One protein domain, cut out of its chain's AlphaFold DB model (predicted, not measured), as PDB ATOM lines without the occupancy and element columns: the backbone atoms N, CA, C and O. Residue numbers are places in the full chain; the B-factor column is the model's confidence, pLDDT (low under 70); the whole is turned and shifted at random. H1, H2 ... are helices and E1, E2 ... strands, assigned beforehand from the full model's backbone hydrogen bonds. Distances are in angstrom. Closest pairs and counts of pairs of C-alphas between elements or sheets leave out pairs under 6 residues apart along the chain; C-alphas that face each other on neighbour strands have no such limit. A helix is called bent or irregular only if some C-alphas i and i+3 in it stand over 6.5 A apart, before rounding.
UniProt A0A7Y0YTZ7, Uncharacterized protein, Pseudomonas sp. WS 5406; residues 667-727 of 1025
ATOM      1  N   GLU A 667     -23.023  31.395 -37.938       89.19
ATOM      2  CA  GLU A 667     -22.408  30.619 -36.853       89.19
ATOM      3  C   GLU A 667     -21.191  29.827 -37.336       89.19
ATOM      4  O   GLU A 667     -20.216  29.693 -36.600       89.19
ATOM      5  N   ARG A 668     -21.215  29.326 -38.577       88.56
ATOM      6  CA  ARG A 668     -20.085  28.607 -39.171       88.56
ATOM      7  C   ARG A 668     -18.855  29.502 -39.310       88.56
ATOM      8  O   ARG A 668     -17.763  29.054 -38.980       88.56
ATOM      9  N   LEU A 669     -19.011  30.746 -39.765       88.62
ATOM     10  CA  LEU A 669     -17.890  31.687 -39.889       88.62
ATOM     11  C   LEU A 669     -17.280  32.025 -38.522       88.62
ATOM     12  O   LEU A 669     -16.057  32.023 -38.379       88.62
ATOM     13  N   LEU A 670     -18.124  32.254 -37.510       90.62
ATOM     14  CA  LEU A 670     -17.668  32.497 -36.138       90.62
ATOM     15  C   LEU A 670     -16.945  31.277 -35.562       90.62
ATOM     16  O   LEU A 670     -15.867  31.418 -34.992       90.62
ATOM     17  N   TRP A 671     -17.497  30.079 -35.768       93.56
ATOM     18  CA  TRP A 671     -16.889  28.826 -35.327       93.56
ATOM     19  C   TRP A 671     -15.475  28.653 -35.899       93.56
ATOM     20  O   TRP A 671     -14.543  28.360 -35.152       93.56
ATOM     21  N   VAL A 672     -15.292  28.892 -37.205       92.56
ATOM     22  CA  VAL A 672     -13.986  28.762 -37.878       92.56
ATOM     23  C   VAL A 672     -12.970  29.747 -37.304       92.56
ATOM     24  O   VAL A 672     -11.833  29.361 -37.026       92.56
ATOM     25  N   ALA A 673     -13.374  31.002 -37.087       91.56
ATOM     26  CA  ALA A 673     -12.507  32.016 -36.495       91.56
ATOM     27  C   ALA A 673     -12.073  31.638 -35.068       91.56
ATOM     28  O   ALA A 673     -10.881  31.685 -34.766       91.56
ATOM     29  N   SER A 674     -13.009  31.195 -34.222       92.56
ATOM     30  CA  SER A 674     -12.712  30.804 -32.838       92.56
ATOM     31  C   SER A 674     -11.807  29.576 -32.745       92.56
ATOM     32  O   SER A 674     -10.854  29.572 -31.971       92.56
ATOM     33  N   VAL A 675     -12.054  28.537 -33.551       93.50
ATOM     34  CA  VAL A 675     -11.188  27.348 -33.566       93.50
ATOM     35  C   VAL A 675      -9.786  27.708 -34.048       93.50
ATOM     36  O   VAL A 675      -8.804  27.278 -33.449       93.50
ATOM     37  N   ARG A 676      -9.675  28.535 -35.094       93.88
ATOM     38  CA  ARG A 676      -8.378  28.996 -35.599       93.88
ATOM     39  C   ARG A 676      -7.584  29.729 -34.521       93.88
ATOM     40  O   ARG A 676      -6.406  29.432 -34.352       93.88
ATOM     41  N   GLU A 677      -8.217  30.662 -33.813       93.00
ATOM     42  CA  GLU A 677      -7.582  31.441 -32.748       93.00
ATOM     43  C   GLU A 677      -7.013  30.534 -31.646       93.00
ATOM     44  O   GLU A 677      -5.852  30.680 -31.264       93.00
ATOM     45  N   VAL A 678      -7.790  29.538 -31.201       92.88
ATOM     46  CA  VAL A 678      -7.343  28.561 -30.195       92.88
ATOM     47  C   VAL A 678      -6.152  27.744 -30.693       92.88
ATOM     48  O   VAL A 678      -5.140  27.657 -29.999       92.88
ATOM     49  N   LEU A 679      -6.231  27.170 -31.897       92.38
ATOM     50  CA  LEU A 679      -5.157  26.328 -32.441       92.38
ATOM     51  C   LEU A 679      -3.864  27.127 -32.700       92.38
ATOM     52  O   LEU A 679      -2.769  26.633 -32.433       92.38
ATOM     53  N   GLN A 680      -3.966  28.382 -33.153       92.38
ATOM     54  CA  GLN A 680      -2.813  29.278 -33.342       92.38
ATOM     55  C   GLN A 680      -2.152  29.719 -32.025       92.38
ATOM     56  O   GLN A 680      -1.030  30.214 -32.042       92.38
ATOM     57  N   SER A 681      -2.782  29.512 -30.865       90.56
ATOM     58  CA  SER A 681      -2.105  29.722 -29.575       90.56
ATOM     59  C   SER A 681      -0.978  28.703 -29.317       90.56
ATOM     60  O   SER A 681      -0.036  28.999 -28.577       90.56
ATOM     61  N   PHE A 682      -1.022  27.542 -29.987       90.31
ATOM     62  CA  PHE A 682      -0.069  26.438 -29.826       90.31
ATOM     63  C   PHE A 682       1.018  26.400 -30.913       90.31
ATOM     64  O   PHE A 682       2.024  25.705 -30.755       90.31
ATOM     65  N   ALA A 683       0.856  27.160 -32.001       88.12
ATOM     66  CA  ALA A 683       1.768  27.147 -33.141       88.12
ATOM     67  C   ALA A 683       1.815  28.488 -33.880       88.12
ATOM     68  O   ALA A 683       0.873  29.269 -33.852       88.12
ATOM     69  N   SER A 684       2.906  28.748 -34.605       83.56
ATOM     70  CA  SER A 684       3.078  30.002 -35.363       83.56
ATOM     71  C   SER A 684       2.094  30.178 -36.531       83.56
ATOM     72  O   SER A 684       1.914  31.284 -37.040       83.56
ATOM     73  N   GLY A 685       1.460  29.089 -36.959       86.94
ATOM     74  CA  GLY A 685       0.479  29.054 -38.031       86.94
ATOM     75  C   GLY A 685      -0.123  27.660 -38.174       86.94
ATOM     76  O   GLY A 685       0.297  26.721 -37.497       86.94
ATOM     77  N   LEU A 686      -1.103  27.533 -39.068       90.50
ATOM     78  CA  LEU A 686      -1.747  26.262 -39.402       90.50
ATOM     79  C   LEU A 686      -1.535  25.963 -40.886       90.50
ATOM     80  O   LEU A 686      -1.528  26.886 -41.703       90.50
ATOM     81  N   SER A 687      -1.381  24.690 -41.239       88.19
ATOM     82  CA  SER A 687      -1.200  24.262 -42.632       88.19
ATOM     83  C   SER A 687      -2.487  24.346 -43.462       88.19
ATOM     84  O   SER A 687      -2.425  24.421 -44.689       88.19
ATOM     85  N   CYS A 688      -3.655  24.383 -42.813       87.62
ATOM     86  CA  CYS A 688      -4.958  24.559 -43.449       87.62
ATOM     87  C   CYS A 688      -5.957  25.291 -42.535       87.62
ATOM     88  O   CYS A 688      -5.749  25.424 -41.327       87.62
ATOM     89  N   GLU A 689      -7.039  25.800 -43.127       88.94
ATOM     90  CA  GLU A 689      -8.121  26.462 -42.394       88.94
ATOM     91  C   GLU A 689      -9.055  25.425 -41.740       88.94
ATOM     92  O   GLU A 689      -9.494  24.498 -42.428       88.94
ATOM     93  N   PRO A 690      -9.389  25.558 -40.438       90.81
ATOM     94  CA  PRO A 690     -10.261  24.602 -39.768       90.81
ATOM     95  C   PRO A 690     -11.693  24.679 -40.299       90.81
ATOM     96  O   PRO A 690     -12.205  25.754 -40.604       90.81
ATOM     97  N   PHE A 691     -12.383  23.540 -40.340       89.56
ATOM     98  CA  PHE A 691     -13.794  23.465 -40.719       89.56
ATOM     99  C   PHE A 691     -14.557  22.445 -39.854       89.56
ATOM    100  O   PHE A 691     -13.946  21.519 -39.313       89.56
ATOM    101  N   PRO A 692     -15.893  22.577 -39.706       86.00
ATOM    102  CA  PRO A 692     -16.686  21.631 -38.924       86.00
ATOM    103  C   PRO A 692     -16.565  20.206 -39.477       86.00
ATOM    104  O   PRO A 692     -16.872  19.975 -40.644       86.00
ATOM    105  N   GLY A 693     -16.127  19.271 -38.631       82.19
ATOM    106  CA  GLY A 693     -15.891  17.869 -38.998       82.19
ATOM    107  C   GLY A 693     -14.423  17.493 -39.214       82.19
ATOM    108  O   GLY A 693     -14.120  16.307 -39.237       82.19
ATOM    109  N   MET A 694     -13.516  18.471 -39.298       88.75
ATOM    110  CA  MET A 694     -12.072  18.235 -39.325       88.75
ATOM    111  C   MET A 694     -11.579  17.604 -38.014       88.75
ATOM    112  O   MET A 694     -11.988  18.022 -36.924       88.75
ATOM    113  N   VAL A 695     -10.675  16.629 -38.127       89.94
ATOM    114  CA  VAL A 695      -9.939  16.065 -36.990       89.94
ATOM    115  C   VAL A 695      -8.614  16.809 -36.861       89.94
ATOM    116  O   VAL A 695      -7.866  16.952 -37.827       89.94
ATOM    117  N   ILE A 696      -8.336  17.315 -35.665       91.56
ATOM    118  CA  ILE A 696      -7.104  18.026 -35.348       91.56
ATOM    119  C   ILE A 696      -6.014  16.996 -35.066       91.56
ATOM    120  O   ILE A 696      -6.046  16.281 -34.067       91.56
ATOM    121  N   ARG A 697      -5.055  16.938 -35.979       90.88
ATOM    122  CA  ARG A 697      -3.874  16.078 -35.954       90.88
ATOM    123  C   ARG A 697      -2.596  16.912 -35.818       90.88
ATOM    124  O   ARG A 697      -2.635  18.115 -36.102       90.88
ATOM    125  N   PRO A 698      -1.468  16.296 -35.434       89.12
ATOM    126  CA  PRO A 698      -0.198  16.998 -35.256       89.12
ATOM    127  C   PRO A 698       0.266  17.751 -36.512       89.12
ATOM    128  O   PRO A 698       0.751  18.876 -36.407       89.12
ATOM    129  N   GLU A 699       0.039  17.213 -37.720       88.00
ATOM    130  CA  GLU A 699       0.558  17.800 -38.971       88.00
ATOM    131  C   GLU A 699      -0.105  19.134 -39.367       88.00
ATOM    132  O   GLU A 699       0.320  19.812 -40.309       88.00
ATOM    133  N   ILE A 700      -1.176  19.526 -38.673       88.38
ATOM    134  CA  ILE A 700      -1.868  20.793 -38.924       88.38
ATOM    135  C   ILE A 700      -1.102  21.980 -38.338       88.38
ATOM    136  O   ILE A 700      -1.237  23.100 -38.836       88.38
ATOM    137  N   PHE A 701      -0.279  21.757 -37.315       89.94
ATOM    138  CA  PHE A 701       0.438  22.816 -36.618       89.94
ATOM    139  C   PHE A 701       1.789  23.112 -37.284       89.94
ATOM    140  O   PHE A 701       2.633  22.236 -37.444       89.94
ATOM    141  N   LEU A 702       2.028  24.377 -37.648       85.06
ATOM    142  CA  LEU A 702       3.299  24.822 -38.229       85.06
ATOM    143  C   LEU A 702       4.203  25.451 -37.160       85.06
ATOM    144  O   LEU A 702       3.847  26.469 -36.555       85.06
ATOM    145  N   ASN A 703       5.407  24.896 -36.983       80.62
ATOM    146  CA  ASN A 703       6.364  25.270 -35.928       80.62
ATOM    147  C   ASN A 703       5.693  25.276 -34.547       80.62
ATOM    148  O   ASN A 703       5.540  26.316 -33.896       80.62
ATOM    149  N   ALA A 704       5.194  24.108 -34.173       77.75
ATOM    150  CA  ALA A 704       4.365  23.907 -33.004       77.75
ATOM    151  C   ALA A 704       5.212  23.800 -31.720       77.75
ATOM    152  O   ALA A 704       6.394  23.462 -31.769       77.75
ATOM    153  N   ARG A 705       4.632  24.131 -30.561       78.25
ATOM    154  CA  ARG A 705       5.270  23.912 -29.248       78.25
ATOM    155  C   ARG A 705       4.947  22.509 -28.763       78.25
ATOM    156  O   ARG A 705       3.787  22.161 -28.839       78.25
ATOM    157  N   ASN A 706       5.882  21.760 -28.186       83.06
ATOM    158  CA  ASN A 706       5.573  20.426 -27.658       83.06
ATOM    159  C   ASN A 706       4.429  20.475 -26.616       83.06
ATOM    160  O   ASN A 706       4.638  20.959 -25.502       83.06
ATOM    161  N   VAL A 707       3.230  20.022 -26.998       88.50
ATOM    162  CA  VAL A 707       2.013  20.008 -26.168       88.50
ATOM    163  C   VAL A 707       1.295  18.672 -26.283       88.50
ATOM    164  O   VAL A 707       1.403  17.984 -27.302       88.50
ATOM    165  N   ALA A 708       0.557  18.310 -25.237       90.81
ATOM    166  CA  ALA A 708      -0.246  17.097 -25.217       90.81
ATOM    167  C   ALA A 708      -1.636  17.301 -25.851       90.81
ATOM    168  O   ALA A 708      -2.221  18.383 -25.798       90.81
ATOM    169  N   GLU A 709      -2.206  16.220 -26.381       92.88
ATOM    170  CA  GLU A 709      -3.571  16.141 -26.919       92.88
ATOM    171  C   GLU A 709      -4.625  16.677 -25.938       92.88
ATOM    172  O   GLU A 709      -5.552  17.394 -26.328       92.88
ATOM    173  N   ASP A 710      -4.463  16.357 -24.650       92.00
ATOM    174  CA  ASP A 710      -5.396  16.749 -23.592       92.00
ATOM    175  C   ASP A 710      -5.410  18.283 -23.396       92.00
ATOM    176  O   ASP A 710      -6.478  18.861 -23.192       92.00
ATOM    177  N   GLU A 711      -4.267  18.966 -23.558       91.75
ATOM    178  CA  GLU A 711      -4.167  20.434 -23.461       91.75
ATOM    179  C   GLU A 711      -4.882  21.132 -24.625       91.75
ATOM    180  O   GLU A 711      -5.627  22.095 -24.430       91.75
ATOM    181  N   VAL A 712      -4.701  20.620 -25.847       91.69
ATOM    182  CA  VAL A 712      -5.397  21.136 -27.038       91.69
ATOM    183  C   VAL A 712      -6.904  20.903 -26.905       91.69
ATOM    184  O   VAL A 712      -7.711  21.783 -27.217       91.69
ATOM    185  N   THR A 713      -7.298  19.738 -26.388       92.00
ATOM    186  CA  THR A 713      -8.702  19.384 -26.145       92.00
ATOM    187  C   THR A 713      -9.349  20.291 -25.095       92.00
ATOM    188  O   THR A 713     -10.495  20.719 -25.276       92.00
ATOM    189  N   GLU A 714      -8.631  20.611 -24.017       91.56
ATOM    190  CA  GLU A 714      -9.095  21.524 -22.970       91.56
ATOM    191  C   GLU A 714      -9.243  22.956 -23.497       91.56
ATOM    192  O   GLU A 714     -10.275  23.589 -23.274       91.56
ATOM    193  N   ALA A 715      -8.282  23.450 -24.280       90.56
ATOM    194  CA  ALA A 715      -8.373  24.780 -24.882       90.56
ATOM    195  C   ALA A 715      -9.560  24.909 -25.856       90.56
ATOM    196  O   ALA A 715     -10.191  25.964 -25.952       90.56
ATOM    197  N   LEU A 716      -9.927  23.819 -26.538       91.81
ATOM    198  CA  LEU A 716     -11.110  23.751 -27.399       91.81
ATOM    199  C   LEU A 716     -12.432  23.580 -26.628       91.81
ATOM    200  O   LEU A 716     -13.500  23.637 -27.244       91.81
ATOM    201  N   ALA A 717     -12.415  23.400 -25.302       87.00
ATOM    202  CA  ALA A 717     -13.628  23.195 -24.503       87.00
ATOM    203  C   ALA A 717     -14.596  24.392 -24.533       87.00
ATOM    204  O   ALA A 717     -15.795  24.212 -24.323       87.00
ATOM    205  N   GLY A 718     -14.104  25.600 -24.842       82.06
ATOM    206  CA  GLY A 718     -14.934  26.795 -25.035       82.06
ATOM    207  C   GLY A 718     -15.835  26.752 -26.280       82.06
ATOM    208  O   GLY A 718     -16.766  27.549 -26.391       82.06
ATOM    209  N   ILE A 719     -15.599  25.816 -27.206       87.56
ATOM    210  CA  ILE A 719     -16.409  25.628 -28.414       87.56
ATOM    211  C   ILE A 719     -17.617  24.743 -28.085       87.56
ATOM    212  O   ILE A 719     -17.504  23.525 -27.957       87.56
ATOM    213  N   SER A 720     -18.795  25.358 -27.954       79.12
ATOM    214  CA  SER A 720     -20.015  24.690 -27.470       79.12
ATOM    215  C   SER A 720     -20.721  23.801 -28.502       79.12
ATOM    216  O   SER A 720     -21.326  22.797 -28.128       79.12
ATOM    217  N   LYS A 721     -20.649  24.139 -29.798       86.31
ATOM    218  CA  LYS A 721     -21.240  23.361 -30.905       86.31
ATOM    219  C   LYS A 721     -20.144  22.708 -31.746       86.31
ATOM    220  O   LYS A 721     -19.189  23.376 -32.127       86.31
ATOM    221  N   LEU A 722     -20.308  21.422 -32.072       85.44
ATOM    222  CA  LEU A 722     -19.414  20.656 -32.961       85.44
ATOM    223  C   LEU A 722     -17.919  20.841 -32.654       85.44
ATOM    224  O   LEU A 722     -17.120  21.051 -33.563       85.44
ATOM    225  N   ARG A 723     -17.537  20.782 -31.373       88.00
ATOM    226  CA  ARG A 723     -16.140  20.915 -30.930       88.00
ATOM    227  C   ARG A 723     -15.209  20.005 -31.752       88.00
ATOM    228  O   ARG A 723     -15.525  18.814 -31.870       88.00
ATOM    229  N   PRO A 724     -14.085  20.499 -32.303       88.06
ATOM    230  CA  PRO A 724     -13.156  19.656 -33.055       88.06
ATOM    231  C   PRO A 724     -12.702  18.443 -32.234       88.06
ATOM    232  O   PRO A 724     -12.561  18.536 -31.015       88.06
ATOM    233  N   LEU A 725     -12.519  17.302 -32.897       88.81
ATOM    234  CA  LEU A 725     -11.885  16.138 -32.276       88.81
ATOM    235  C   LEU A 725     -10.376  16.296 -32.428       88.81
ATOM    236  O   LEU A 725      -9.933  16.695 -33.501       88.81
ATOM    237  N   VAL A 726      -9.615  15.999 -31.381       91.69
ATOM    238  CA  VAL A 726      -8.150  15.955 -31.427       91.69
ATOM    239  C   VAL A 726      -7.746  14.485 -31.394       91.69
ATOM    240  O   VAL A 726      -8.306  13.732 -30.603       91.69
ATOM    241  N   ASP A 727      -6.854  14.073 -32.291       92.12
ATOM    242  CA  ASP A 727      -6.412  12.680 -32.408       92.12
ATOM    243  C   ASP A 727      -4.911  12.620 -32.707       92.12
ATOM    244  O   ASP A 727      -4.477  12.426 -33.849       92.12
TER     245      ASP A 727
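AT A GLANCE: This is residues 667 to 727 of the 1025 residues of an uncharacterized protein of Pseudomonas sp. WS 5406 (UniProt A0A7Y0YTZ7). Two helices, H1 and H2, run opposite ways at a tilt, and a small two-strand hairpin, E1 and E2, sits at the end where H1 finishes and H2 begins. The link from E1 to E2 folds back from the hairpin and returns to it, and its residues 695 to 696 pair with residues 725 to 726 near the end of the printed part. The 61 printed residues hold two named helices and two named strands in the order H1, E1, E2, H2; the sheet, E1 - E2, is antiparallel, and the class is mixed, helices and strands. The whole is compact, with a radius of gyration of the C-alphas of 10.5 A and spans of 30 by 21 by 16 A.

IN THESE COORDINATES: H1, residues 667 to 680, begins with C-alpha 667 at (-22.408, 30.619, -36.853) and is 20.0 A long. E1 is residues 683 to 686, 7.2 A, and E2 is residues 701 to 704, 5.4 A. H2, residues 709 to 718, is 15.7 A long and ends with C-alpha 718 at (-14.934, 26.795, -25.035). H2 is only just irregular: C-alphas 715 and 718 are 6.9 A apart.

HOW THE PARTS SIT: H1 touches H2 with residues 675 to 679 alone, at a steep tilt of 38 degrees, opposite ways; their closest C-alphas, of Val 678 and Ala 715, are 6.6 A apart. The closest C-alphas of H1 and E1, of Gln 680 and Leu 686, are 6.9 A apart. E1 and E2 form a hairpin, with N 684 and O 702 at 3.1 A and N 702 and O 685 at 2.9 A, within hydrogen-bond range. E1 and H2 are apart. Every O i to N i+4 pair is within hydrogen-bond range in H1, and 5 of 6 are in H2.

THE WHOLE: The C-alphas farthest apart, of Glu 667 and Asn 706, are 31.2 A apart. The printed part has no cut. The link from E1 to E2, residues 687 to 700, is long; those from H1 to E1 and from E2 to H2 are tight. The mean pLDDT of the printed part is 88.8, and no printed residue is under 70.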